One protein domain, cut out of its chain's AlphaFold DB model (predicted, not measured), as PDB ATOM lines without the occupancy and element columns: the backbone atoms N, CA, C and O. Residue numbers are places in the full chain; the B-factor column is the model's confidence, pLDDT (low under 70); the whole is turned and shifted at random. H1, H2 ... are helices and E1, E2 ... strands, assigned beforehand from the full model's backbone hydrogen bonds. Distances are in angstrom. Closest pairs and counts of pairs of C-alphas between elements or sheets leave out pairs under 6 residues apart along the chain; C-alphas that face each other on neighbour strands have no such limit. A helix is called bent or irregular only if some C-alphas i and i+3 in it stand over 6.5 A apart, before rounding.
ATOM      1  N   ASN A  46     120.449  94.355 100.981       90.44
ATOM      2  CA  ASN A  46     119.350  94.408 101.950       90.44
ATOM      3  C   ASN A  46     119.176  95.832 102.514       90.44
ATOM      4  O   ASN A  46     120.079  96.330 103.188       90.44
ATOM      5  N   TYR A  47     118.019  96.467 102.291       93.12
ATOM      6  CA  TYR A  47     117.773  97.845 102.736       93.12
ATOM      7  C   TYR A  47     117.886  97.993 104.259       93.12
ATOM      8  O   TYR A  47     118.617  98.858 104.738       93.12
ATOM      9  N   ALA A  48     117.229  97.115 105.025       92.62
ATOM     10  CA  ALA A  48     117.183  97.210 106.486       92.62
ATOM     11  C   ALA A  48     118.581  97.182 107.134       92.62
ATOM     12  O   ALA A  48     118.835  97.902 108.098       92.62
ATOM     13  N   SER A  49     119.506  96.397 106.576       92.00
ATOM     14  CA  SER A  49     120.890  96.300 107.056       92.00
ATOM     15  C   SER A  49     121.639  97.624 106.898       92.00
ATOM     16  O   SER A  49     122.231  98.118 107.859       92.00
ATOM     17  N   TYR A  50     121.582  98.226 105.708       94.50
ATOM     18  CA  TYR A  50     122.319  99.456 105.404       94.50
ATOM     19  C   TYR A  50     121.646 100.710 105.959       94.50
ATOM     20  O   TYR A  50     122.333 101.599 106.462       94.50
ATOM     21  N   TYR A  51     120.315 100.766 105.965       95.38
ATOM     22  CA  TYR A  51     119.588 101.838 106.640       95.38
ATOM     23  C   TYR A  51     119.793 101.780 108.161       95.38
ATOM     24  O   TYR A  51     119.972 102.814 108.808       95.38
ATOM     25  N   GLY A  52     119.848 100.575 108.741       94.75
ATOM     26  CA  GLY A  52     120.198 100.370 110.145       94.75
ATOM     27  C   GLY A  52     121.632 100.799 110.471       94.75
ATOM     28  O   GLY A  52     121.852 101.430 111.503       94.75
ATOM     29  N   LEU A  53     122.598 100.510 109.591       95.25
ATOM     30  CA  LEU A  53     123.975 101.015 109.685       95.25
ATOM     31  C   LEU A  53     124.006 102.552 109.674       95.25
ATOM     32  O   LEU A  53     124.533 103.154 110.608       95.25
ATOM     33  N   GLN A  54     123.384 103.177 108.670       95.88
ATOM     34  CA  GLN A  54     123.297 104.635 108.543       95.88
ATOM     35  C   GLN A  54     122.660 105.267 109.787       95.88
ATOM     36  O   GLN A  54     123.222 106.188 110.375       95.88
ATOM     37  N   SER A  55     121.521 104.735 110.238       95.19
ATOM     38  CA  SER A  55     120.799 105.235 111.414       95.19
ATOM     39  C   SER A  55     121.625 105.115 112.695       95.19
ATOM     40  O   SER A  55     121.631 106.034 113.511       95.19
ATOM     41  N   LYS A  56     122.362 104.008 112.872       95.50
ATOM     42  CA  LYS A  56     123.272 103.835 114.014       95.50
ATOM     43  C   LYS A  56     124.394 104.863 113.993       95.50
ATOM     44  O   LYS A  56     124.640 105.487 115.018       95.50
ATOM     45  N   LEU A  57     125.050 105.056 112.849       96.19
ATOM     46  CA  LEU A  57     126.123 106.044 112.717       96.19
ATOM     47  C   LEU A  57     125.617 107.449 113.025       96.19
ATOM     48  O   LEU A  57     126.216 108.122 113.857       96.19
ATOM     49  N   LEU A  58     124.475 107.840 112.450       95.25
ATOM     50  CA  LEU A  58     123.813 109.109 112.757       95.25
ATOM     51  C   LEU A  58     123.491 109.251 114.253       95.25
ATOM     52  O   LEU A  58     123.638 110.339 114.799       95.25
ATOM     53  N   GLY A  59     123.103 108.162 114.923       96.38
ATOM     54  CA  GLY A  59     122.851 108.135 116.366       96.38
ATOM     55  C   GLY A  59     124.102 108.276 117.244       96.38
ATOM     56  O   GLY A  59     123.975 108.651 118.407       96.38
ATOM     57  N   TYR A  60     125.299 108.001 116.716       97.00
ATOM     58  CA  TYR A  60     126.568 108.225 117.421       97.00
ATOM     59  C   TYR A  60     127.169 109.609 117.165       97.00
ATOM     60  O   TYR A  60     128.078 110.021 117.892       97.00
ATOM     61  N   MET A  61     126.689 110.331 116.150       97.00
ATOM     62  CA  MET A  61     127.183 111.673 115.855       97.00
ATOM     63  C   MET A  61     126.778 112.677 116.943       97.00
ATOM     64  O   MET A  61     125.728 112.514 117.570       97.00
ATOM     65  N   PRO A  62     127.565 113.748 117.148       94.75
ATOM     66  CA  PRO A  62     127.164 114.859 118.001       94.75
ATOM     67  C   PRO A  62     125.794 115.441 117.596       94.75
ATOM     68  O   PRO A  62     125.479 115.509 116.399       94.75
ATOM     69  N   PRO A  63     124.964 115.874 118.564       90.88
ATOM     70  CA  PRO A  63     123.638 116.427 118.279       90.88
ATOM     71  C   PRO A  63     123.701 117.749 117.498       90.88
ATOM     72  O   PRO A  63     122.775 118.061 116.755       90.88
ATOM     73  N   ASP A  64     124.794 118.495 117.639       90.25
ATOM     74  CA  ASP A  64     125.094 119.776 117.000       90.25
ATOM     75  C   ASP A  64     125.955 119.639 115.731       90.25
ATOM     76  O   ASP A  64     126.553 120.618 115.283       90.25
ATOM     77  N   ARG A  65     126.018 118.436 115.137       91.88
ATOM     78  CA  ARG A  65     126.764 118.196 113.894       91.88
ATOM     79  C   ARG A  65     126.348 119.176 112.793       91.88
ATOM     80  O   ARG A  65     125.160 119.388 112.543       91.88
ATOM     81  N   ALA A  66     127.333 119.722 112.095       94.12
ATOM     82  CA  ALA A  66     127.121 120.625 110.971       94.12
ATOM     83  C   ALA A  66     128.129 120.417 109.837       94.12
ATOM     84  O   ALA A  66     127.877 120.870 108.722       94.12
ATOM     85  N   TYR A  67     129.265 119.771 110.108       96.94
ATOM     86  CA  TYR A  67     130.392 119.690 109.179       96.94
ATOM     87  C   TYR A  67     130.615 118.294 108.605       96.94
ATOM     88  O   TYR A  67     131.381 118.154 107.652       96.94
ATOM     89  N   LEU A  68     129.946 117.278 109.148       96.62
ATOM     90  CA  LEU A  68     130.114 115.897 108.740       96.62
ATOM     91  C   LEU A  68     128.783 115.148 108.642       96.62
ATOM     92  O   LEU A  68     127.885 115.308 109.468       96.62
ATOM     93  N   GLN A  69     128.693 114.252 107.661       95.62
ATOM     94  CA  GLN A  69     127.631 113.259 107.551       95.62
ATOM     95  C   GLN A  69     128.159 111.926 106.991       95.62
ATOM     96  O   GLN A  69     129.051 111.931 106.136       95.62
ATOM     97  N   PRO A  70     127.624 110.776 107.433       96.06
ATOM     98  CA  PRO A  70     127.912 109.491 106.821       96.06
ATOM     99  C   PRO A  70     127.092 109.349 105.539       96.06
ATOM    100  O   PRO A  70     125.866 109.424 105.572       96.06
ATOM    101  N   LEU A  71     127.760 109.092 104.422       94.88
ATOM    102  CA  LEU A  71     127.130 108.585 103.209       94.88
ATOM    103  C   LEU A  71     127.435 107.103 103.047       94.88
ATOM    104  O   LEU A  71     128.471 106.611 103.498       94.88
ATOM    105  N   LEU A  72     126.546 106.402 102.358       93.56
ATOM    106  CA  LEU A  72     126.820 105.068 101.856       93.56
ATOM    107  C   LEU A  72     127.431 105.189 100.467       93.56
ATOM    108  O   LEU A  72     127.002 106.022  99.673       93.56
ATOM    109  N   ARG A  73     128.426 104.358 100.174       89.94
ATOM    110  CA  ARG A  73     129.096 104.292  98.877       89.94
ATOM    111  C   ARG A  73     129.056 102.864  98.363       89.94
ATOM    112  O   ARG A  73     129.322 101.929  99.120       89.94
ATOM    113  N   LEU A  74     128.780 102.674  97.074       86.19
ATOM    114  CA  LEU A  74     129.053 101.382  96.442       86.19
ATOM    115  C   LEU A  74     130.537 101.028  96.576       86.19
ATOM    116  O   LEU A  74     131.395 101.819  96.196       86.19
ATOM    117  N   SER A  75     130.831  99.825  97.071       84.62
ATOM    118  CA  SER A  75     132.204  99.338  97.169       84.62
ATOM    119  C   SER A  75     132.442  98.180  96.206       84.62
ATOM    120  O   SER A  75     131.759  97.150  96.251       84.62
ATOM    121  N   PHE A  76     133.464  98.336  95.369       81.19
ATOM    122  CA  PHE A  76     133.932  97.314  94.437       81.19
ATOM    123  C   PHE A  76     135.255  96.741  94.941       81.19
ATOM    124  O   PHE A  76     136.166  97.483  95.291       81.19
ATOM    125  N   THR A  77     135.357  95.416  95.021       79.75
ATOM    126  CA  THR A  77     136.574  94.743  95.513       79.75
ATOM    127  C   THR A  77     137.671  94.660  94.455       79.75
ATOM    128  O   THR A  77     138.817  94.393  94.791       79.75
ATOM    129  N   ASP A  78     137.306  94.822  93.183       82.19
ATOM    130  CA  ASP A  78     138.171  94.718  92.009       82.19
ATOM    131  C   ASP A  78     138.638  96.077  91.465       82.19
ATOM    132  O   ASP A  78     139.365  96.098  90.478       82.19
ATOM    133  N   LEU A  79     138.253  97.189  92.103       84.25
ATOM    134  CA  LEU A  79     138.603  98.548  91.684       84.25
ATOM    135  C   LEU A  79     139.370  99.292  92.784       84.25
ATOM    136  O   LEU A  79     139.005  99.242  93.964       84.25
ATOM    137  N   THR A  80     140.383 100.057  92.392       86.88
ATOM    138  CA  THR A  80     141.059 101.044  93.252       86.88
ATOM    139  C   THR A  80     140.105 102.169  93.671       86.88
ATOM    140  O   THR A  80     139.038 102.343  93.078       86.88
ATOM    141  N   ALA A  81     140.446 102.972  94.688       86.38
ATOM    142  CA  ALA A  81     139.551 104.055  95.113       86.38
ATOM    143  C   ALA A  81     139.360 105.121  94.020       86.38
ATOM    144  O   ALA A  81     138.253 105.645  93.886       86.38
ATOM    145  N   ASP A  82     140.408 105.384  93.231       86.75
ATOM    146  CA  ASP A  82     140.397 106.330  92.108       86.75
ATOM    147  C   ASP A  82     139.478 105.837  90.975       86.75
ATOM    148  O   ASP A  82     138.658 106.593  90.456       86.75
ATOM    149  N   GLU A  83     139.531 104.540  90.647       87.56
ATOM    150  CA  GLU A  83     138.619 103.917  89.676       87.56
ATOM    151  C   GLU A  83     137.171 103.913  90.167       87.56
ATOM    152  O   GLU A  83     136.257 104.187  89.392       87.56
ATOM    153  N   GLN A  84     136.946 103.651  91.457       86.94
ATOM    154  CA  GLN A  84     135.609 103.701  92.048       86.94
ATOM    155  C   GLN A  84     135.027 105.122  92.045       86.94
ATOM    156  O   GLN A  84     133.823 105.279  91.885       86.94
ATOM    157  N   ASP A  85     135.846 106.161  92.226       86.88
ATOM    158  CA  ASP A  85     135.395 107.559  92.126       86.88
ATOM    159  C   ASP A  85     135.105 107.984  90.683       86.88
ATOM    160  O   ASP A  85     134.248 108.834  90.443       86.88
ATOM    161  N   ARG A  86     135.790 107.370  89.714       84.00
ATOM    162  CA  ARG A  86     135.518 107.559  88.286       84.00
ATOM    163  C   ARG A  86     134.284 106.793  87.810       84.00
ATOM    164  O   ARG A  86     133.712 107.151  86.782       84.00
ATOM    165  N   TYR A  87     133.914 105.720  88.500       79.75
ATOM    166  CA  TYR A  87     132.829 104.845  88.083       79.75
ATOM    167  C   TYR A  87     131.490 105.576  88.177       79.75
ATOM    168  O   TYR A  87     130.969 105.754  89.270       79.75
ATOM    169  N   GLU A  88     130.948 105.989  87.031       74.44
ATOM    170  CA  GLU A  88     129.663 106.682  86.892       74.44
ATOM    171  C   GLU A  88     128.975 106.239  85.584       74.44
ATOM    172  O   GLU A  88     129.149 106.872  84.541       74.44
ATOM    173  N   PRO A  89     128.264 105.092  85.571       66.81
ATOM    174  CA  PRO A  89     127.518 104.665  84.391       66.81
ATOM    175  C   PRO A  89     126.429 105.688  84.022       66.81
ATOM    176  O   PRO A  89     125.762 106.236  84.896       66.81
ATOM    177  N   ALA A  90     126.249 105.941  82.720       65.25
ATOM    178  CA  ALA A  90     125.356 106.987  82.198       65.25
ATOM    179  C   ALA A  90     123.886 106.804  82.615       65.25
ATOM    180  O   ALA A  90     123.121 107.756  82.732       65.25
ATOM    181  N   ASP A  91     123.506 105.559  82.839       67.81
ATOM    182  CA  ASP A  91     122.201 105.079  83.234       67.81
ATOM    183  C   ASP A  91     122.218 104.625  84.695       67.81
ATOM    184  O   ASP A  91     121.562 103.657  85.030       67.81
ATOM    185  N   TRP A  92     122.957 105.280  85.593       71.88
ATOM    186  CA  TRP A  92     122.934 104.934  87.017       71.88
ATOM    187  C   TRP A  92     121.656 105.419  87.711       71.88
ATOM    188  O   TRP A  92     121.405 106.615  87.819       71.88
ATOM    189  N   ALA A  93     120.887 104.488  88.273       80.12
ATOM    190  CA  ALA A  93     119.853 104.757  89.265       80.12
ATOM    191  C   ALA A  93     119.932 103.770  90.439       80.12
ATOM    192  O   ALA A  93     120.268 102.591  90.274       80.12
ATOM    193  N   VAL A  94     119.611 104.275  91.629       86.06
ATOM    194  CA  VAL A  94     119.468 103.497  92.861       86.06
ATOM    195  C   VAL A  94     118.029 103.634  93.329       86.06
ATOM    196  O   VAL A  94     117.517 104.747  93.432       86.06
ATOM    197  N   THR A  95     117.387 102.514  93.637       89.62
ATOM    198  CA  THR A  95     115.990 102.492  94.079       89.62
ATOM    199  C   THR A  95     115.842 101.533  95.249       89.62
ATOM    200  O   THR A  95     116.376 100.424  95.224       89.62
ATOM    201  N   VAL A  96     115.115 101.943  96.285       90.19
ATOM    202  CA  VAL A  96     114.647 101.030  97.330       90.19
ATOM    203  C   VAL A  96     113.332 100.423  96.862       90.19
ATOM    204  O   VAL A  96     112.379 101.154  96.607       90.19
ATOM    205  N   VAL A  97     113.293  99.099  96.746       89.62
ATOM    206  CA  VAL A  97     112.133  98.348  96.261       89.62
ATOM    207  C   VAL A  97     111.715  97.319  97.300       89.62
ATOM    208  O   VAL A  97     112.523  96.482  97.713       89.62
ATOM    209  N   GLY A  98     110.462  97.396  97.719       88.19
ATOM    210  CA  GLY A  98     109.744  96.361  98.452       88.19
ATOM    211  C   GLY A  98     108.469  95.981  97.697       88.19
ATOM    212  O   GLY A  98     108.235  96.455  96.587       88.19
ATOM    213  N   ASP A  99     107.641  95.131  98.293       86.12
ATOM    214  CA  ASP A  99     106.360  94.728  97.706       86.12
ATOM    215  C   ASP A  99     105.375  95.906  97.589       86.12
ATOM    216  O   ASP A  99     104.536  95.923  96.691       86.12
ATOM    217  N   SER A 100     105.464  96.888  98.495       85.06
ATOM    218  CA  SER A 100     104.554  98.039  98.557       85.06
ATOM    219  C   SER A 100     105.218  99.387  98.271       85.06
ATOM    220  O   SER A 100     104.528 100.403  98.174       85.06
ATOM    221  N   VAL A 101     106.546  99.413  98.121       87.44
ATOM    222  CA  VAL A 101     107.315 100.647  97.947       87.44
ATOM    223  C   VAL A 101     108.278 100.563  96.772       87.44
ATOM    224  O   VAL A 101     109.018  99.598  96.611       87.44
ATOM    225  N   GLU A 102     108.330 101.644  96.001       90.44
ATOM    226  CA  GLU A 102     109.389 101.921  95.041       90.44
ATOM    227  C   GLU A 102     109.838 103.370  95.248       90.44
ATOM    228  O   GLU A 102     109.133 104.314  94.899       90.44
ATOM    229  N   GLN A 103     110.993 103.552  95.888       90.06
ATOM    230  CA  GLN A 103     111.511 104.868  96.250       90.06
ATOM    231  C   GLN A 103     112.857 105.111  95.560       90.06
ATOM    232  O   GLN A 103     113.852 104.479  95.938       90.06
ATOM    233  N   PRO A 104     112.940 106.036  94.584       89.81
ATOM    234  CA  PRO A 104     114.218 106.422  94.002       89.81
ATOM    235  C   PRO A 104     115.105 107.091  95.056       89.81
ATOM    236  O   PRO A 104     114.627 107.828  95.926       89.81
ATOM    237  N   VAL A 105     116.405 106.833  94.958       89.62
ATOM    238  CA  VAL A 105     117.446 107.364  95.838       89.62
ATOM    239  C   VAL A 105     118.345 108.284  95.026       89.62
ATOM    240  O   VAL A 105     118.906 107.882  94.008       89.62
ATOM    241  N   SER A 106     118.502 109.521  95.490       87.81
ATOM    242  CA  SER A 106     119.431 110.463  94.872       87.81
ATOM    243  C   SER A 106     120.871 110.029  95.130       87.81
ATOM    244  O   SER A 106     121.268 109.802  96.275       87.81
ATOM    245  N   THR A 107     121.651 109.935  94.059       84.88
ATOM    246  CA  THR A 107     123.071 109.597  94.096       84.88
ATOM    247  C   THR A 107     123.928 110.804  93.751       84.88
ATOM    248  O   THR A 107     123.549 111.670  92.967       84.88
ATOM    249  N   LEU A 108     125.112 110.840  94.346       84.56
ATOM    250  CA  LEU A 108     126.220 111.692  93.954       84.56
ATOM    251  C   LEU A 108     127.216 110.865  93.134       84.56
ATOM    252  O   LEU A 108     127.274 109.632  93.237       84.56
ATOM    253  N   ARG A 109     128.038 111.575  92.364       80.38
ATOM    254  CA  ARG A 109     129.142 111.038  91.565       80.38
ATOM    255  C   ARG A 109     129.993 110.024  92.335       80.38
ATOM    256  O   ARG A 109     130.403 110.309  93.453       80.38
ATOM    257  N   GLY A 110     130.293 108.871  91.734       78.31
ATOM    258  CA  GLY A 110     131.051 107.786  92.383       78.31
ATOM    259  C   GLY A 110     130.212 106.909  93.326       78.31
ATOM    260  O   GLY A 110     130.756 106.082  94.061       78.31
ATOM    261  N   GLY A 111     128.884 107.069  93.304       84.19
ATOM    262  CA  GLY A 111     127.945 106.150  93.948       84.19
ATOM    263  C   GLY A 111     127.713 106.394  95.413       84.19
ATOM    264  O   GLY A 111     127.476 105.431  96.145       84.19
ATOM    265  N   TYR A 112     127.801 107.652  95.830       89.19
ATOM    266  CA  TYR A 112     127.514 108.053  97.198       89.19
ATOM    267  C   TYR A 112     126.046 108.427  97.325       89.19
ATOM    268  O   TYR A 112     125.505 109.116  96.464       89.19
ATOM    269  N   PHE A 113     125.389 107.994  98.389       91.50
ATOM    270  CA  PHE A 113     123.987 108.306  98.627       91.50
ATOM    271  C   PHE A 113     123.617 108.171 100.103       91.50
ATOM    272  O   PHE A 113     124.316 107.533 100.893       91.50
ATOM    273  N   LEU A 114     122.482 108.770 100.457       92.81
ATOM    274  CA  LEU A 114     121.768 108.503 101.701       92.81
ATOM    275  C   LEU A 114     120.566 107.626 101.393       92.81
ATOM    276  O   LEU A 114     119.833 107.883 100.441       92.81
ATOM    277  N   LEU A 115     120.326 106.623 102.228       94.06
ATOM    278  CA  LEU A 115     119.081 105.876 102.157       94.06
ATOM    279  C   LEU A 115     117.958 106.688 102.815       94.06
ATOM    280  O   LEU A 115     118.113 107.086 103.977       94.06
ATOM    281  N   PRO A 116     116.840 106.934 102.106       92.19
ATOM    282  CA  PRO A 116     115.693 107.612 102.683       92.19
ATOM    283  C   PRO A 116     114.962 106.683 103.663       92.19
ATOM    284  O   PRO A 116     114.941 105.471 103.441       92.19
ATOM    285  N   PRO A 117     114.321 107.223 104.715       92.62
ATOM    286  CA  PRO A 117     113.359 106.453 105.494       92.62
ATOM    287  C   PRO A 117     112.189 106.038 104.594       92.62
ATOM    288  O   PRO A 117     111.459 106.896 104.103       92.62
ATOM    289  N   VAL A 118     111.984 104.733 104.405       90.50
ATOM    290  CA  VAL A 118     110.785 104.199 103.739       90.50
ATOM    291  C   VAL A 118     109.834 103.551 104.740       90.50
ATOM    292  O   VAL A 118     110.262 102.847 105.660       90.50
ATOM    293  N   ALA A 119     108.536 103.792 104.566       88.00
ATOM    294  CA  ALA A 119     107.491 103.097 105.307       88.00
ATOM    295  C   ALA A 119     107.239 101.739 104.640       88.00
ATOM    296  O   ALA A 119     106.814 101.693 103.491       88.00
ATOM    297  N   LEU A 120     107.530 100.652 105.356       85.19
ATOM    298  CA  LEU A 120     107.302  99.282 104.892       85.19
ATOM    299  C   LEU A 120     106.049  98.710 105.550       85.19
ATOM    300  O   LEU A 120     105.792  98.979 106.730       85.19
ATOM    301  N   ALA A 121     105.291  97.895 104.818       79.69
ATOM    302  CA  ALA A 121     104.205  97.126 105.403       79.69
ATOM    303  C   ALA A 121     104.746  96.119 106.439       79.69
ATOM    304  O   ALA A 121     105.926  95.759 106.460       79.69
ATOM    305  N   GLN A 122     103.881  95.651 107.341       81.50
ATOM    306  CA  GLN A 122     104.298  94.725 108.391       81.50
ATOM    307  C   GLN A 122     104.846  93.421 107.790       81.50
ATOM    308  O   GLN A 122     104.142  92.712 107.081       81.50
ATOM    309  N   GLY A 123     106.098  93.089 108.121       81.12
ATOM    310  CA  GLY A 123     106.772  91.882 107.628       81.12
ATOM    311  C   GLY A 123     107.360  92.008 106.219       81.12
ATOM    312  O   GLY A 123     108.031  91.079 105.773       81.12
ATOM    313  N   GLU A 124     107.165  93.144 105.547       85.69
ATOM    314  CA  GLU A 124     107.755  93.420 104.239       85.69
ATOM    315  C   GLU A 124     109.274  93.603 104.350       85.69
ATOM    316  O   GLU A 124     109.794  94.231 105.279       85.69
ATOM    317  N   GLN A 125     109.995  93.059 103.371       87.62
ATOM    318  CA  GLN A 125     111.422  93.295 103.200       87.62
ATOM    319  C   GLN A 125     111.648  94.161 101.967       87.62
ATOM    320  O   GLN A 125     111.113  93.881 100.901       87.62
ATOM    321  N   ALA A 126     112.502  95.171 102.108       90.06
ATOM    322  CA  ALA A 126     112.950  95.982 100.988       90.06
ATOM    323  C   ALA A 126     114.407  95.684 100.623       90.06
ATOM    324  O   ALA A 126     115.242  95.294 101.452       90.06
ATOM    325  N   SER A 127     114.708  95.915  99.357       91.06
ATOM    326  CA  SER A 127     116.016  95.750  98.752       91.06
ATOM    327  C   SER A 127     116.463  97.045  98.096       91.06
ATOM    328  O   SER A 127     115.657  97.809  97.580       91.06
ATOM    329  N   ILE A 128     117.766  97.282  98.086       88.94
ATOM    330  CA  ILE A 128     118.398  98.334  97.302       88.94
ATOM    331  C   ILE A 128     118.726  97.713  95.947       88.94
ATOM    332  O   ILE A 128     119.507  96.755  95.865       88.94
ATOM    333  N   LEU A 129     118.091  98.231  94.904       85.56
ATOM    334  CA  LEU A 129     118.312  97.843  93.523       85.56
ATOM    335  C   LEU A 129     119.142  98.897  92.804       85.56
ATOM    336  O   LEU A 129     118.956 100.100  92.972       85.56
ATOM    337  N   PHE A 130     120.038  98.394  91.968       79.44
ATOM    338  CA  PHE A 130     120.814  99.160  91.010       79.44
ATOM    339  C   PHE A 130     120.305  98.749  89.636       79.44
ATOM    340  O   PHE A 130     120.142  97.554  89.370       79.44
ATOM    341  N   ASN A 131     119.998  99.714  88.781       71.19
ATOM    342  CA  ASN A 131     119.515  99.420  87.433       71.19
ATOM    343  C   ASN A 131     120.622  98.857  86.518       71.19
ATOM    344  O   ASN A 131     120.346  98.018  85.664       71.19
ATOM    345  N   ALA A 132     121.881  99.222  86.756       62.97
ATOM    346  CA  ALA A 132     123.037  98.570  86.155       62.97
ATOM    347  C   ALA A 132     123.395  97.275  86.909       62.97
ATOM    348  O   ALA A 132     123.305  97.198  88.138       62.97
ATOM    349  N   LYS A 133     123.851  96.240  86.187       61.06
ATOM    350  CA  LYS A 133     124.456  95.053  86.819       61.06
ATOM    351  C   LYS A 133     125.706  95.492  87.570       61.06
ATOM    352  O   LYS A 133     126.727  95.787  86.949       61.06
ATOM    353  N   THR A 134     125.635  95.513  88.894       62.47
ATOM    354  CA  THR A 134     126.762  95.911  89.728       62.47
ATOM    355  C   THR A 134     127.449  94.684  90.314       62.47
ATOM    356  O   THR A 134     126.819  93.754  90.808       62.47
ATOM    357  N   ARG A 135     128.784  94.663  90.265       64.00
ATOM    358  CA  ARG A 135     129.573  93.681  91.023       64.00
ATOM    359  C   ARG A 135     129.742  94.082  92.486       64.00
ATOM    360  O   ARG A 135     130.371  93.326  93.226       64.00
ATOM    361  N   ALA A 136     129.212  95.239  92.897       65.31
ATOM    362  CA  ALA A 136     129.300  95.708  94.268       65.31
ATOM    363  C   ALA A 136     128.767  94.632  95.220       65.31
ATOM    364  O   ALA A 136     127.644  94.140  95.092       65.31
ATOM    365  N   ARG A 137     129.622  94.230  96.159       70.81
ATOM    366  CA  ARG A 137     129.319  93.172  97.131       70.81
ATOM    367  C   ARG A 137     128.733  93.746  98.418       70.81
ATOM    368  O   ARG A 137     128.064  93.019  99.146       70.81
ATOM    369  N   PHE A 138     129.004  95.020  98.699       85.31
ATOM    370  CA  PHE A 138     128.570  95.718  99.902       85.31
ATOM    371  C   PHE A 138     128.584  97.243  99.706       85.31
ATOM    372  O   PHE A 138     129.162  97.742  98.736       85.31
ATOM    373  N   LEU A 139     127.959  97.973 100.636       89.56
ATOM    374  CA  LEU A 139     128.142  99.423 100.765       89.56
ATOM    375  C   LEU A 139     129.180  99.717 101.841       89.56
ATOM    376  O   LEU A 139     129.110  99.155 102.935       89.56
ATOM    377  N   SER A 140     130.118 100.603 101.531       90.94
ATOM    378  CA  SER A 140     131.035 101.191 102.504       90.94
ATOM    379  C   SER A 140     130.483 102.516 103.027       90.94
ATOM    380  O   SER A 140     129.569 103.105 102.446       90.94
ATOM    381  N   VAL A 141     131.033 102.977 104.146       94.56
ATOM    382  CA  VAL A 141     130.729 104.291 104.715       94.56
ATOM    383  C   VAL A 141     131.759 105.291 104.207       94.56
ATOM    384  O   VAL A 141     132.957 105.022 104.223       94.56
ATOM    385  N   ALA A 142     131.288 106.455 103.773       94.38
ATOM    386  CA  ALA A 142     132.120 107.588 103.409       94.38
ATOM    387  C   ALA A 142     131.743 108.806 104.254       94.38
ATOM    388  O   ALA A 142     130.589 109.230 104.282       94.38
ATOM    389  N   TRP A 143     132.731 109.385 104.926       96.38
ATOM    390  CA  TRP A 143     132.558 110.568 105.761       96.38
ATOM    391  C   TRP A 143     132.595 111.823 104.893       96.38
ATOM    392  O   TRP A 143     133.652 112.226 104.417       96.38
ATOM    393  N   SER A 144     131.435 112.422 104.646       96.38
ATOM    394  CA  SER A 144     131.277 113.550 103.727       96.38
ATOM    395  C   SER A 144     131.105 114.871 104.466       96.38
ATOM    396  O   SER A 144     130.469 114.921 105.517       96.38
ATOM    397  N   ILE A 145     131.635 115.946 103.879       96.88
ATOM    398  CA  ILE A 145     131.270 117.312 104.256       96.88
ATOM    399  C   ILE A 145     129.974 117.655 103.506       96.88
ATOM    400  O   ILE A 145     129.951 117.523 102.279       96.88
ATOM    401  N   PRO A 146     128.900 118.076 104.192       94.12
ATOM    402  CA  PRO A 146     127.596 118.256 103.566       94.12
ATOM    403  C   PRO A 146     127.566 119.496 102.639       94.12
ATOM    404  O   PRO A 146     128.317 120.451 102.878       94.12
ATOM    405  N   PRO A 147     126.730 119.508 101.578       92.50
ATOM    406  CA  PRO A 147     126.696 120.585 100.578       92.50
ATOM    407  C   PRO A 147     126.493 121.997 101.136       92.50
ATOM    408  O   PRO A 147     127.017 122.962 100.586       92.50
ATOM    409  N   GLU A 148     125.798 122.134 102.263       93.38
ATOM    410  CA  GLU A 148     125.542 123.403 102.957       93.38
ATOM    411  C   GLU A 148     126.824 124.047 103.519       93.38
ATOM    412  O   GLU A 148     126.849 125.231 103.871       93.38
ATOM    413  N   VAL A 149     127.905 123.273 103.628       94.81
ATOM    414  CA  VAL A 149     129.218 123.740 104.087       94.81
ATOM    415  C   VAL A 149     130.120 124.120 102.913       94.81
ATOM    416  O   VAL A 149     130.992 124.965 103.093       94.81
ATOM    417  N   TRP A 150     129.911 123.571 101.712       93.81
ATOM    418  CA  TRP A 150     130.824 123.770 100.574       93.81
ATOM    419  C   TRP A 150     131.059 125.243 100.207       93.81
ATOM    420  O   TRP A 150     132.218 125.605 100.009       93.81
ATOM    421  N   PRO A 151     130.040 126.131 100.177       91.06
ATOM    422  CA  PRO A 151     130.249 127.543  99.834       91.06
ATOM    423  C   PRO A 151     131.140 128.302 100.823       91.06
ATOM    424  O   PRO A 151     131.681 129.352 100.493       91.06
ATOM    425  N   ARG A 152     131.264 127.785 102.048       89.88
ATOM    426  CA  ARG A 152     132.052 128.353 103.148       89.88
ATOM    427  C   ARG A 152     133.181 127.416 103.570       89.88
ATOM    428  O   ARG A 152     133.613 127.460 104.720       89.88
ATOM    429  N   LEU A 153     133.603 126.525 102.671       94.81
ATOM    430  CA  LEU A 153     134.646 125.563 102.973       94.81
ATOM    431  C   LEU A 153     135.963 126.299 103.217       94.81
ATOM    432  O   LEU A 153     136.485 127.005 102.358       94.81
ATOM    433  N   ASP A 154     136.507 126.097 104.405       95.62
ATOM    434  CA  ASP A 154     137.782 126.638 104.831       95.62
ATOM    435  C   ASP A 154     138.509 125.587 105.696       95.62
ATOM    436  O   ASP A 154     137.963 124.528 106.033       95.62
ATOM    437  N   ALA A 155     139.763 125.845 106.057       95.44
ATOM    438  CA  ALA A 155     140.544 124.932 106.883       95.44
ATOM    439  C   ALA A 155     139.891 124.696 108.259       95.44
ATOM    440  O   ALA A 155     140.036 123.618 108.838       95.44
ATOM    441  N   GLN A 156     139.138 125.666 108.795       95.12
ATOM    442  CA  GLN A 156     138.442 125.502 110.073       95.12
ATOM    443  C   GLN A 156     137.252 124.547 109.961       95.12
ATOM    444  O   GLN A 156     137.058 123.736 110.866       95.12
ATOM    445  N   ALA A 157     136.500 124.597 108.862       96.06
ATOM    446  CA  ALA A 157     135.398 123.701 108.551       96.06
ATOM    447  C   ALA A 157     135.895 122.262 108.383       96.06
ATOM    448  O   ALA A 157     135.305 121.342 108.946       96.06
ATOM    449  N   VAL A 158     137.030 122.057 107.705       97.19
ATOM    450  CA  VAL A 158     137.652 120.724 107.586       97.19
ATOM    451  C   VAL A 158     138.104 120.208 108.957       97.19
ATOM    452  O   VAL A 158     137.795 119.075 109.331       97.19
ATOM    453  N   ARG A 159     138.758 121.048 109.771       95.62
ATOM    454  CA  ARG A 159     139.121 120.691 111.155       95.62
ATOM    455  C   ARG A 159     137.889 120.417 112.023       95.62
ATOM    456  O   ARG A 159     137.951 119.573 112.914       95.62
ATOM    457  N   ALA A 160     136.781 121.121 111.797       95.94
ATOM    458  CA  ALA A 160     135.516 120.878 112.484       95.94
ATOM    459  C   ALA A 160     134.918 119.524 112.088       95.94
ATOM    460  O   ALA A 160     134.573 118.753 112.980       95.94
ATOM    461  N   ALA A 161     134.913 119.183 110.797       97.44
ATOM    462  CA  ALA A 161     134.506 117.863 110.314       97.44
ATOM    463  C   ALA A 161     135.344 116.738 110.949       97.44
ATOM    464  O   ALA A 161     134.796 115.739 111.409       97.44
ATOM    465  N   LEU A 162     136.666 116.921 111.073       97.19
ATOM    466  CA  LEU A 162     137.545 115.964 111.760       97.19
ATOM    467  C   LEU A 162     137.242 115.842 113.261       97.19
ATOM    468  O   LEU A 162     137.313 114.743 113.813       97.19
ATOM    469  N   ARG A 163     136.896 116.943 113.942       96.88
ATOM    470  CA  ARG A 163     136.452 116.892 115.347       96.88
ATOM    471  C   ARG A 163     135.132 116.137 115.489       96.88
ATOM    472  O   ARG A 163     135.028 115.302 116.383       96.88
ATOM    473  N   GLU A 164     134.168 116.386 114.605       97.75
ATOM    474  CA  GLU A 164     132.894 115.656 114.579       97.75
ATOM    475  C   GLU A 164     133.102 114.162 114.311       97.75
ATOM    476  O   GLU A 164     132.489 113.331 114.984       97.75
ATOM    477  N   LEU A 165     134.015 113.804 113.400       97.62
ATOM    478  CA  LEU A 165     134.375 112.411 113.135       97.62
ATOM    479  C   LEU A 165     134.940 111.745 114.391       97.62
ATOM    480  O   LEU A 165     134.425 110.719 114.829       97.62
ATOM    481  N   ARG A 166     135.949 112.358 115.021       97.44
ATOM    482  CA  ARG A 166     136.578 111.822 116.239       97.44
ATOM    483  C   ARG A 166     135.578 111.683 117.388       97.44
ATOM    484  O   ARG A 166     135.605 110.684 118.104       97.44
ATOM    485  N   ALA A 167     134.675 112.649 117.551       97.44
ATOM    486  CA  ALA A 167     133.603 112.574 118.542       97.44
ATOM    487  C   ALA A 167     132.640 111.413 118.243       97.44
ATOM    488  O   ALA A 167     132.329 110.622 119.132       97.44
ATOM    489  N   THR A 168     132.243 111.249 116.978       97.25
ATOM    490  CA  THR A 168     131.415 110.119 116.525       97.25
ATOM    491  C   THR A 168     132.100 108.782 116.827       97.25
ATOM    492  O   THR A 168     131.503 107.892 117.428       97.25
ATOM    493  N   GLN A 169     133.385 108.647 116.495       97.44
ATOM    494  CA  GLN A 169     134.186 107.443 116.743       97.44
ATOM    495  C   GLN A 169     134.353 107.114 118.230       97.44
ATOM    496  O   GLN A 169     134.352 105.937 118.618       97.44
ATOM    497  N   ALA A 170     134.482 108.138 119.076       97.19
ATOM    498  CA  ALA A 170     134.515 107.978 120.525       97.19
ATOM    499  C   ALA A 170     133.179 107.434 121.060       97.19
ATOM    500  O   ALA A 170     133.189 106.563 121.932       97.19
ATOM    501  N   ASN A 171     132.058 107.877 120.485       97.12
ATOM    502  CA  ASN A 171     130.711 107.452 120.867       97.12
ATOM    503  C   ASN A 171     130.346 106.039 120.389       97.12
ATOM    504  O   ASN A 171     129.499 105.399 121.011       97.12
ATOM    505  N   ILE A 172     130.981 105.520 119.330       97.38
ATOM    506  CA  ILE A 172     130.792 104.125 118.898       97.38
ATOM    507  C   ILE A 172     131.346 103.188 119.988       97.38
ATOM    508  O   ILE A 172     132.558 103.195 120.241       97.38
ATOM    509  N   PRO A 173     130.532 102.330 120.630       95.81
ATOM    510  CA  PRO A 173     131.034 101.427 121.657       95.81
ATOM    511  C   PRO A 173     131.993 100.388 121.066       95.81
ATOM    512  O   PRO A 173     131.749  99.832 119.997       95.81
ATOM    513  N   TRP A 174     133.074 100.077 121.786       92.69
ATOM    514  CA  TRP A 174     134.124  99.157 121.319       92.69
ATOM    515  C   TRP A 174     133.618  97.735 121.013       92.69
ATOM    516  O   TRP A 174     134.223  97.028 120.212       92.69
ATOM    517  N   TYR A 175     132.508  97.322 121.631       90.69
ATOM    518  CA  TYR A 175     131.895  96.006 121.444       90.69
ATOM    519  C   TYR A 175     130.974  95.923 120.214       90.69
ATOM    520  O   TYR A 175     130.492  94.838 119.883       90.69
ATOM    521  N   VAL A 176     130.720  97.031 119.507       91.50
ATOM    522  CA  VAL A 176     129.939  97.021 118.259       91.50
ATOM    523  C   VAL A 176     130.850  96.601 117.103       91.50
ATOM    524  O   VAL A 176     131.345  97.425 116.340       91.50
ATOM    525  N   LEU A 177     131.076  95.290 116.974       89.00
ATOM    526  CA  LEU A 177     132.016  94.711 116.001       89.00
ATOM    527  C   LEU A 177     131.731  95.120 114.548       89.00
ATOM    528  O   LEU A 177     132.664  95.318 113.776       89.00
ATOM    529  N   GLY A 178     130.454  95.281 114.193       87.25
ATOM    530  CA  GLY A 178     130.035  95.703 112.853       87.25
ATOM    531  C   GLY A 178     130.379  97.152 112.496       87.25
ATOM    532  O   GLY A 178     130.172  97.523 111.353       87.25
ATOM    533  N   LEU A 179     130.883  97.947 113.449       94.19
ATOM    534  CA  LEU A 179     131.324  99.336 113.249       94.19
ATOM    535  C   LEU A 179     132.817  99.523 113.543       94.19
ATOM    536  O   LEU A 179     133.284 100.632 113.806       94.19
ATOM    537  N   ARG A 180     133.580  98.425 113.592       93.19
ATOM    538  CA  ARG A 180     135.001  98.477 113.946       93.19
ATOM    539  C   ARG A 180     135.793  99.314 112.942       93.19
ATOM    540  O   ARG A 180     136.669 100.064 113.362       93.19
ATOM    541  N   THR A 181     135.483  99.190 111.654       91.50
ATOM    542  CA  THR A 181     136.123  99.983 110.600       91.50
ATOM    543  C   THR A 181     135.871 101.464 110.841       91.50
ATOM    544  O   THR A 181     136.816 102.223 110.983       91.50
ATOM    545  N   GLU A 182     134.615 101.863 111.019       95.25
ATOM    546  CA  GLU A 182     134.206 103.255 111.208       95.25
ATOM    547  C   GLU A 182     134.780 103.849 112.496       95.25
ATOM    548  O   GLU A 182     135.195 105.006 112.509       95.25
ATOM    549  N   LYS A 183     134.855 103.050 113.570       95.88
ATOM    550  CA  LYS A 183     135.420 103.456 114.864       95.88
ATOM    551  C   LYS A 183     136.912 103.784 114.795       95.88
ATOM    552  O   LYS A 183     137.357 104.672 115.517       95.88
ATOM    553  N   TYR A 184     137.675 103.027 114.010       93.94
ATOM    554  CA  TYR A 184     139.138 103.125 113.972       93.94
ATOM    555  C   TYR A 184     139.677 103.728 112.671       93.94
ATOM    556  O   TYR A 184     140.893 103.854 112.528       93.94
ATOM    557  N   ASP A 185     138.799 104.109 111.744       91.75
ATOM    558  CA  ASP A 185     139.185 104.794 110.518       91.75
ATOM    559  C   ASP A 185     139.927 106.098 110.835       91.75
ATOM    560  O   ASP A 185     139.591 106.825 111.771       91.75
ATOM    561  N   SER A 186     140.980 106.382 110.083       93.12
ATOM    562  CA  SER A 186     141.850 107.538 110.302       93.12
ATOM    563  C   SER A 186     142.132 108.177 108.950       93.12
ATOM    564  O   SER A 186     143.126 107.825 108.311       93.12
ATOM    565  N   PRO A 187     141.243 109.066 108.473       95.25
ATOM    566  CA  PRO A 187     141.452 109.729 107.200       95.25
ATOM    567  C   PRO A 187     142.691 110.627 107.263       95.25
ATOM    568  O   PRO A 187     142.942 111.286 108.273       95.25
ATOM    569  N   ASP A 188     143.434 110.669 106.162       96.88
ATOM    570  CA  ASP A 188     144.625 111.501 105.942       96.88
ATOM    571  C   ASP A 188     144.479 112.394 104.691       96.88
ATOM    572  O   ASP A 188     145.364 113.192 104.384       96.88
ATOM    573  N   LEU A 189     143.340 112.307 103.990       96.81
ATOM    574  CA  LEU A 189     143.007 113.112 102.819       96.81
ATOM    575  C   LEU A 189     141.663 113.831 102.975       96.81
ATOM    576  O   LEU A 189     140.657 113.240 103.374       96.81
ATOM    577  N   LEU A 190     141.637 115.084 102.528       97.50
ATOM    578  CA  LEU A 190     140.441 115.758 102.044       97.50
ATOM    579  C   LEU A 190     140.330 115.493 100.540       97.50
ATOM    580  O   LEU A 190     141.180 115.907  99.750       97.50
ATOM    581  N   LYS A 191     139.263 114.812 100.138       96.25
ATOM    582  CA  LYS A 191     138.918 114.587  98.740       96.25
ATOM    583  C   LYS A 191     137.864 115.591  98.298       96.25
ATOM    584  O   LYS A 191     136.803 115.682  98.914       96.25
ATOM    585  N   VAL A 192     138.135 116.275  97.193       96.56
ATOM    586  CA  VAL A 192     137.192 117.177  96.525       96.56
ATOM    587  C   VAL A 192     137.007 116.701  95.093       96.56
ATOM    588  O   VAL A 192     137.948 116.729  94.306       96.56
ATOM    589  N   CYS A 193     135.808 116.248  94.755       94.44
ATOM    590  CA  CYS A 193     135.456 115.799  93.417       94.44
ATOM    591  C   CYS A 193     134.646 116.865  92.687       94.44
ATOM    592  O   CYS A 193     133.784 117.521  93.277       94.44
ATOM    593  N   PHE A 194     134.912 116.998  91.393       93.88
ATOM    594  CA  PHE A 194     134.309 117.992  90.516       93.88
ATOM    595  C   PHE A 194     133.495 117.319  89.404       93.88
ATOM    596  O   PHE A 194     133.794 116.194  89.001       93.88
ATOM    597  N   ASP A 195     132.489 118.016  88.882       89.81
ATOM    598  CA  ASP A 195     131.801 117.668  87.637       89.81
ATOM    599  C   ASP A 195     132.707 118.059  86.454       89.81
ATOM    600  O   ASP A 195     132.503 119.079  85.792       89.81
ATOM    601  N   GLY A 196     133.771 117.281  86.234       87.62
ATOM    602  CA  GLY A 196     134.803 117.538  85.229       87.62
ATOM    603  C   GLY A 196     136.149 117.930  85.841       87.62
ATOM    604  O   GLY A 196     136.548 117.400  86.877       87.62
ATOM    605  N   ALA A 197     136.874 118.825  85.168       92.56
ATOM    606  CA  ALA A 197     138.145 119.338  85.664       92.56
ATOM    607  C   ALA A 197     137.919 120.349  86.795       92.56
ATOM    608  O   ALA A 197     137.007 121.178  86.731       92.56
ATOM    609  N   GLY A 198     138.784 120.306  87.802       95.94
ATOM    610  CA  GLY A 198     138.789 121.282  88.880       95.94
ATOM    611  C   GLY A 198     140.098 121.282  89.651       95.94
ATOM    612  O   GLY A 198     141.008 120.491  89.387       95.94
ATOM    613  N   SER A 199     140.220 122.191  90.608       97.06
ATOM    614  CA  SER A 199     141.385 122.253  91.480       97.06
ATOM    615  C   SER A 199     141.051 122.816  92.854       97.06
ATOM    616  O   SER A 199     140.052 123.511  93.050       97.06
ATOM    617  N   VAL A 200     141.910 122.498  93.816       97.50
ATOM    618  CA  VAL A 200     141.876 123.057  95.165       97.50
ATOM    619  C   VAL A 200     143.151 123.856  95.384       97.50
ATOM    620  O   VAL A 200     144.244 123.329  95.175       97.50
ATOM    621  N   ALA A 201     143.033 125.104  95.829       96.19
ATOM    622  CA  ALA A 201     144.169 125.900  96.278       96.19
ATOM    623  C   ALA A 201     144.125 126.105  97.798       96.19
ATOM    624  O   ALA A 201     143.093 126.480  98.361       96.19
ATOM    625  N   LEU A 202     145.261 125.869  98.453       94.75
ATOM    626  CA  LEU A 202     145.416 125.913  99.905       94.75
ATOM    627  C   LEU A 202     146.811 126.426 100.261       94.75
ATOM    628  O   LEU A 202     147.807 125.774  99.961       94.75
ATOM    629  N   GLY A 203     146.899 127.589 100.911       87.25
ATOM    630  CA  GLY A 203     148.173 128.103 101.434       87.25
ATOM    631  C   GLY A 203     149.302 128.197 100.392       87.25
ATOM    632  O   GLY A 203     150.452 127.923 100.716       87.25
ATOM    633  N   GLY A 204     148.978 128.530  99.137       87.75
ATOM    634  CA  GLY A 204     149.933 128.603  98.018       87.75
ATOM    635  C   GLY A 204     150.226 127.268  97.319       87.75
ATOM    636  O   GLY A 204     150.928 127.249  96.311       87.75
ATOM    637  N   LYS A 205     149.679 126.154  97.816       94.38
ATOM    638  CA  LYS A 205     149.685 124.859  97.130       94.38
ATOM    639  C   LYS A 205     148.449 124.727  96.249       94.38
ATOM    640  O   LYS A 205     147.382 125.234  96.591       94.38
ATOM    641  N   HIS A 206     148.600 124.009  95.140       95.62
ATOM    642  CA  HIS A 206     147.532 123.728  94.189       95.62
ATOM    643  C   HIS A 206     147.437 122.222  93.945       95.62
ATOM    644  O   HIS A 206     148.434 121.581  93.615       95.62
ATOM    645  N   TYR A 207     146.233 121.674  94.084       97.12
ATOM    646  CA  TYR A 207     145.920 120.262  93.885       97.12
ATOM    647  C   TYR A 207     144.923 120.160  92.736       97.12
ATOM    648  O   TYR A 207     143.749 120.493  92.894       97.12
ATOM    649  N   ALA A 208     145.396 119.744  91.565       96.62
ATOM    650  CA  ALA A 208     144.533 119.519  90.413       96.62
ATOM    651  C   ALA A 208     143.728 118.223  90.578       96.62
ATOM    652  O   ALA A 208     144.189 117.260  91.200       96.62
ATOM    653  N   SER A 209     142.533 118.189  89.995       94.12
ATOM    654  CA  SER A 209     141.755 116.964  89.867       94.12
ATOM    655  C   SER A 209     142.519 115.928  89.040       94.12
ATOM    656  O   SER A 209     143.017 116.247  87.959       94.12
ATOM    657  N   ARG A 210     142.572 114.687  89.527       89.88
ATOM    658  CA  ARG A 210     143.090 113.518  88.796       89.88
ATOM    659  C   ARG A 210     142.137 113.122  87.661       89.88
ATOM    660  O   ARG A 210     141.073 113.715  87.501       89.88
ATOM    661  N   ASP A 211     142.460 112.057  86.929       86.19
ATOM    662  CA  ASP A 211     141.582 111.466  85.903       86.19
ATOM    663  C   ASP A 211     140.220 111.007  86.451       86.19
ATOM    664  O   ASP A 211     139.231 110.946  85.719       86.19
ATOM    665  N   SER A 212     140.151 110.705  87.748       84.50
ATOM    666  CA  SER A 212     138.903 110.473  88.478       84.50
ATOM    667  C   SER A 212     138.083 111.743  88.696       84.50
ATOM    668  O   SER A 212     137.003 111.681  89.267       84.50
ATOM    669  N   GLY A 213     138.551 112.915  88.266       91.00
ATOM    670  CA  GLY A 213     137.930 114.215  88.510       91.00
ATOM    671  C   GLY A 213     137.927 114.624  89.988       91.00
ATOM    672  O   GLY A 213     137.140 115.485  90.373       91.00
ATOM    673  N   CYS A 214     138.774 114.010  90.820       94.12
ATOM    674  CA  CYS A 214     138.925 114.354  92.230       94.12
ATOM    675  C   CYS A 214     140.329 114.894  92.522       94.12
ATOM    676  O   CYS A 214     141.334 114.314  92.110       94.12
ATOM    677  N   ALA A 215     140.398 116.013  93.238       96.12
ATOM    678  CA  ALA A 215     141.614 116.532  93.846       96.12
ATOM    679  C   ALA A 215     141.775 115.927  95.246       96.12
ATOM    680  O   ALA A 215     140.818 115.859  96.024       96.12
ATOM    681  N   LEU A 216     142.993 115.483  95.558       96.50
ATOM    682  CA  LEU A 216     143.340 114.870  96.837       96.50
ATOM    683  C   LEU A 216     144.273 115.814  97.593       96.50
ATOM    684  O   LEU A 216     145.398 116.054  97.158       96.50
ATOM    685  N   VAL A 217     143.793 116.349  98.710       97.00
ATOM    686  CA  VAL A 217     144.522 117.301  99.548       97.00
ATOM    687  C   VAL A 217     144.933 116.590 100.839       97.00
ATOM    688  O   VAL A 217     144.051 116.165 101.588       97.00
ATOM    689  N   PRO A 218     146.235 116.440 101.134       97.06
ATOM    690  CA  PRO A 218     146.692 115.910 102.414       97.06
ATOM    691  C   PRO A 218     146.149 116.729 103.583       97.06
ATOM    692  O   PRO A 218     146.242 117.957 103.584       97.06
ATOM    693  N   LEU A 219     145.594 116.065 104.596       96.81
ATOM    694  CA  LEU A 219     145.077 116.761 105.777       96.81
ATOM    695  C   LEU A 219     146.189 117.456 106.570       96.81
ATOM    696  O   LEU A 219     145.942 118.519 107.130       96.81
ATOM    697  N   ASP A 220     147.419 116.944 106.514       95.69
ATOM    698  CA  ASP A 220     148.595 117.619 107.077       95.69
ATOM    699  C   ASP A 220     148.804 119.016 106.470       95.69
ATOM    700  O   ASP A 220     149.196 119.948 107.171       95.69
ATOM    701  N   ASP A 221     148.482 119.202 105.185       95.88
ATOM    702  CA  ASP A 221     148.561 120.513 104.535       95.88
ATOM    703  C   ASP A 221     147.439 121.448 105.011       95.88
ATOM    704  O   ASP A 221     147.653 122.654 105.167       95.88
ATOM    705  N   VAL A 222     146.255 120.894 105.300       94.75
ATOM    706  CA  VAL A 222     145.132 121.626 105.910       94.75
ATOM    707  C   VAL A 222     145.465 122.044 107.342       94.75
ATOM    708  O   VAL A 222     145.107 123.141 107.775       94.75
ATOM    709  N   ASP A 223     146.179 121.214 108.091       91.75
ATOM    710  CA  ASP A 223     146.591 121.527 109.457       91.75
ATOM    711  C   ASP A 223     147.758 122.521 109.499       91.75
ATOM    712  O   ASP A 223     147.743 123.438 110.322       91.75
ATOM    713  N   ALA A 224     148.713 122.414 108.573       90.81
ATOM    714  CA  ALA A 224     149.877 123.293 108.505       90.81
ATOM    715  C   ALA A 224     149.581 124.690 107.932       90.81
ATOM    716  O   ALA A 224     150.366 125.619 108.149       90.81
ATOM    717  N   THR A 225     148.484 124.875 107.189       87.81
ATOM    718  CA  THR A 225     148.182 126.182 106.590       87.81
ATOM    719  C   THR A 225     147.876 127.251 107.648       87.81
ATOM    720  O   THR A 225     147.032 127.089 108.534       87.81
ATOM    721  N   ALA A 226     148.533 128.406 107.506       80.31
ATOM    722  CA  ALA A 226     148.191 129.627 108.234       80.31
ATOM    723  C   ALA A 226     147.006 130.376 107.593       80.31
ATOM    724  O   ALA A 226     146.391 131.232 108.226       80.31
ATOM    725  N   THR A 227     146.686 130.065 106.331       80.25
ATOM    726  CA  THR A 227     145.568 130.673 105.603       80.25
ATOM    727  C   THR A 227     144.306 129.851 105.837       80.25
ATOM    728  O   THR A 227     144.333 128.645 105.582       80.25
ATOM    729  N   PRO A 228     143.194 130.467 106.276       84.44
ATOM    730  CA  PRO A 228     141.953 129.733 106.476       84.44
ATOM    731  C   PRO A 228     141.309 129.329 105.146       84.44
ATOM    732  O   PRO A 228     140.728 128.257 105.064       84.44
ATOM    733  N   ALA A 229     141.424 130.147 104.098       90.38
ATOM    734  CA  ALA A 229     140.694 129.945 102.850       90.38
ATOM    735  C   ALA A 229     141.136 128.689 102.076       90.38
ATOM    736  O   ALA A 229     142.326 128.487 101.823       90.38
ATOM    737  N   ILE A 230     140.144 127.907 101.642       94.75
ATOM    738  CA  ILE A 230     140.276 126.862 100.626       94.75
ATOM    739  C   ILE A 230     139.585 127.394  99.373       94.75
ATOM    740  O   ILE A 230     138.374 127.598  99.379       94.75
ATOM    741  N   ALA A 231     140.343 127.650  98.308       94.88
ATOM    742  CA  ALA A 231     139.747 128.068  97.045       94.88
ATOM    743  C   ALA A 231     139.459 126.838  96.183       94.88
ATOM    744  O   ALA A 231     140.339 126.003  95.972       94.88
ATOM    745  N   LEU A 232     138.224 126.741  95.701       96.06
ATOM    746  CA  LEU A 232     137.765 125.676  94.819       96.06
ATOM    747  C   LEU A 232     137.556 126.270  93.429       96.06
ATOM    748  O   LEU A 232     136.829 127.252  93.285       96.06
ATOM    749  N   ASP A 233     138.195 125.679  92.428       95.62
ATOM    750  CA  ASP A 233     137.997 126.021  91.023       95.62
ATOM    751  C   ASP A 233     137.357 124.835  90.299       95.62
ATOM    752  O   ASP A 233     137.828 123.704  90.421       95.62
ATOM    753  N   GLY A 234     136.275 125.087  89.567       94.06
ATOM    754  CA  GLY A 234     135.411 124.062  88.979       94.06
ATOM    755  C   GLY A 234     134.128 123.792  89.775       94.06
ATOM    756  O   GLY A 234     133.945 124.218  90.917       94.06
ATOM    757  N   ARG A 235     133.191 123.075  89.145       93.88
ATOM    758  CA  ARG A 235     131.897 122.731  89.747       93.88
ATOM    759  C   ARG A 235     132.070 121.557  90.708       93.88
ATOM    760  O   ARG A 235     132.311 120.441  90.265       93.88
ATOM    761  N   VAL A 236     131.947 121.802  92.010       94.12
ATOM    762  CA  VAL A 236     132.065 120.760  93.042       94.12
ATOM    763  C   VAL A 236     130.877 119.802  92.970       94.12
ATOM    764  O   VAL A 236     129.725 120.232  92.988       94.12
ATOM    765  N   ALA A 237     131.179 118.508  92.934       92.00
ATOM    766  CA  ALA A 237     130.209 117.418  92.931       92.00
ATOM    767  C   ALA A 237     130.097 116.742  94.303       92.00
ATOM    768  O   ALA A 237     129.019 116.305  94.702       92.00
ATOM    769  N   PHE A 238     131.222 116.612  95.014       92.69
ATOM    770  CA  PHE A 238     131.292 115.857  96.261       92.69
ATOM    771  C   PHE A 238     132.545 116.204  97.074       92.69
ATOM    772  O   PHE A 238     133.623 116.372  96.506       92.69
ATOM    773  N   ILE A 239     132.425 116.258  98.405       95.94
ATOM    774  CA  ILE A 239     133.559 116.448  99.320       95.94
ATOM    775  C   ILE A 239     133.514 115.410 100.441       95.94
ATOM    776  O   ILE A 239     132.483 115.233 101.100       95.94
ATOM    777  N   SER A 240     134.644 114.745 100.689       96.31
ATOM    778  CA  SER A 240     134.766 113.738 101.744       96.31
ATOM    779  C   SER A 240     136.143 113.669 102.381       96.31
ATOM    780  O   SER A 240     137.145 114.087 101.807       96.31
ATOM    781  N   LEU A 241     136.187 113.055 103.554       96.31
ATOM    782  CA  LEU A 241     137.401 112.588 104.205       96.31
ATOM    783  C   LEU A 241     137.697 111.160 103.729       96.31
ATOM    784  O   LEU A 241     136.776 110.371 103.508       96.31
ATOM    785  N   GLY A 242     138.970 110.823 103.537       92.81
ATOM    786  CA  GLY A 242     139.367 109.488 103.094       92.81
ATOM    787  C   GLY A 242     140.813 109.144 103.424       92.81
ATOM    788  O   GLY A 242     141.535 109.953 104.002       92.81
ATOM    789  N   SER A 243     141.218 107.932 103.040       90.88
ATOM    790  CA  SER A 243     142.584 107.433 103.218       90.88
ATOM    791  C   SER A 243     143.360 107.408 101.899       90.88
ATOM    792  O   SER A 243     142.866 106.914 100.883       90.88
ATOM    793  N   SER A 244     144.609 107.866 101.932       89.12
ATOM    794  CA  SER A 244     145.569 107.843 100.831       89.12
ATOM    795  C   SER A 244     145.938 106.431 100.398       89.12
ATOM    796  O   SER A 244     146.295 106.228  99.239       89.12
ATOM    797  N   ALA A 245     145.790 105.438 101.284       84.69
ATOM    798  CA  ALA A 245     146.065 104.036 100.982       84.69
ATOM    799  C   ALA A 245     145.229 103.507  99.803       84.69
ATOM    800  O   ALA A 245     145.688 102.620  99.092       84.69
ATOM    801  N   GLY A 246     144.037 104.068  99.571       75.75
ATOM    802  CA  GLY A 246     143.160 103.671  98.469       75.75
ATOM    803  C   GLY A 246     143.519 104.252  97.094       75.75
ATOM    804  O   GLY A 246     142.966 103.788  96.099       75.75
ATOM    805  N   TYR A 247     144.408 105.252  97.022       79.94
ATOM    806  CA  TYR A 247     144.701 106.029  95.800       79.94
ATOM    807  C   TYR A 247     146.134 105.848  95.269       79.94
ATOM    808  O   TYR A 247     146.595 106.679  94.473       79.94
TER     809      TYR A 247
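This is residues 46 to 247 of the 248 residues of an uncharacterized protein of Duganella sp. FT27W (UniProt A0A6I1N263). A strongly twisted, curled sheet of five strands, E1 E5 E11 E6 E9, makes the core; H1 and H3 cover one face of its E1 E5 E11 part, and its E6 and E9 side packs partly face to face with the small sheet E8 E7 E10, a sandwich. At the opposite end of the longest axis lies a third small sheet, E3 E2 E4, at the start of H1. The 202 printed residues include six named helices and eleven named strands, in the order H1 E1 H2 E2 E3 E4 E5 H3 H4 E6 E7 E8 E9 H5 E10 E11 H6; the class is mixed and the three sheets are antiparallel. The whole is compact, with a radius of gyration of the C-alphas of 17.3 A and spans of 57 by 39 by 30 A.

The largest sheet runs E1, residues 69 to 75, E5, 138 to 144, E11, 236 to 242, E6, 189 to 194, and E9, 214 to 218. Within hydrogen-bond range are N 71 and O 142, 2.8 A, N 241 and O 143, 2.8 A, N 191 and O 240, 2.8 A, and N 190 and O 217, 2.8 A. H3, residues 155 to 171, is on this sheet at a height of 9.8 A, along the strands at 12 degrees to E5 on the local plane. H1, residues 47 to 60, is on the same face and touches H3 only at their ends, C-alphas 60 and 168 being closest at 5.3 A. H4, residues 177 to 184, is irregular, C-alphas 178 and 181 being 7.8 A apart; it forms a helical hairpin with H3, closest at C-alphas 169 and 183, 4.6 A. H5, residues 219 to 224, touches H3, closest at C-alphas 155 and 222, 5.7 A. E5, H3, H4 and E6 form a split strand-helix-strand unit, two strands of one sheet joined through helices, with E11 between the strands in the sheet, and its crossover is right-handed. H2, residues 81 to 86, on the opposite face from H1, touches H6, residues 244 to 247, closest at C-alphas 81 and 246, 4.9 A. In the sandwich, two sheets face to face, the second runs E8, residues 205 to 208, E7, 199 to 202, and E10, 230 to 233, with N 200 and O 207 at 2.9 A and N 201 and O 231 at 2.8 A. The third runs E3, residues 102 to 105, E2, 94 to 97, and E4, 127 to 130, with N 103 and O 96 at 2.9 A and N 97 and O 127 at 2.8 A. Every O i to N i+4 pair is within range in H1, H2, H3 and H5, and 2 of 4 in H4; H6 is too short for one.

H3 measures 24.4 A, H1 20.0 A, E5 18.4 A and E1 18.0 A. H1 begins at C-alpha 47 (117.773, 97.845, 102.736), and H6 ends at C-alpha 247 (144.701, 106.029, 95.800).

The C-alphas farthest apart, of Gln 122 and Gly 204, are 57.8 A apart. The printed part has no cut, and its one long link is E3 to E4. Residues 89 to 91 and 132 to 136 have pLDDT under 70.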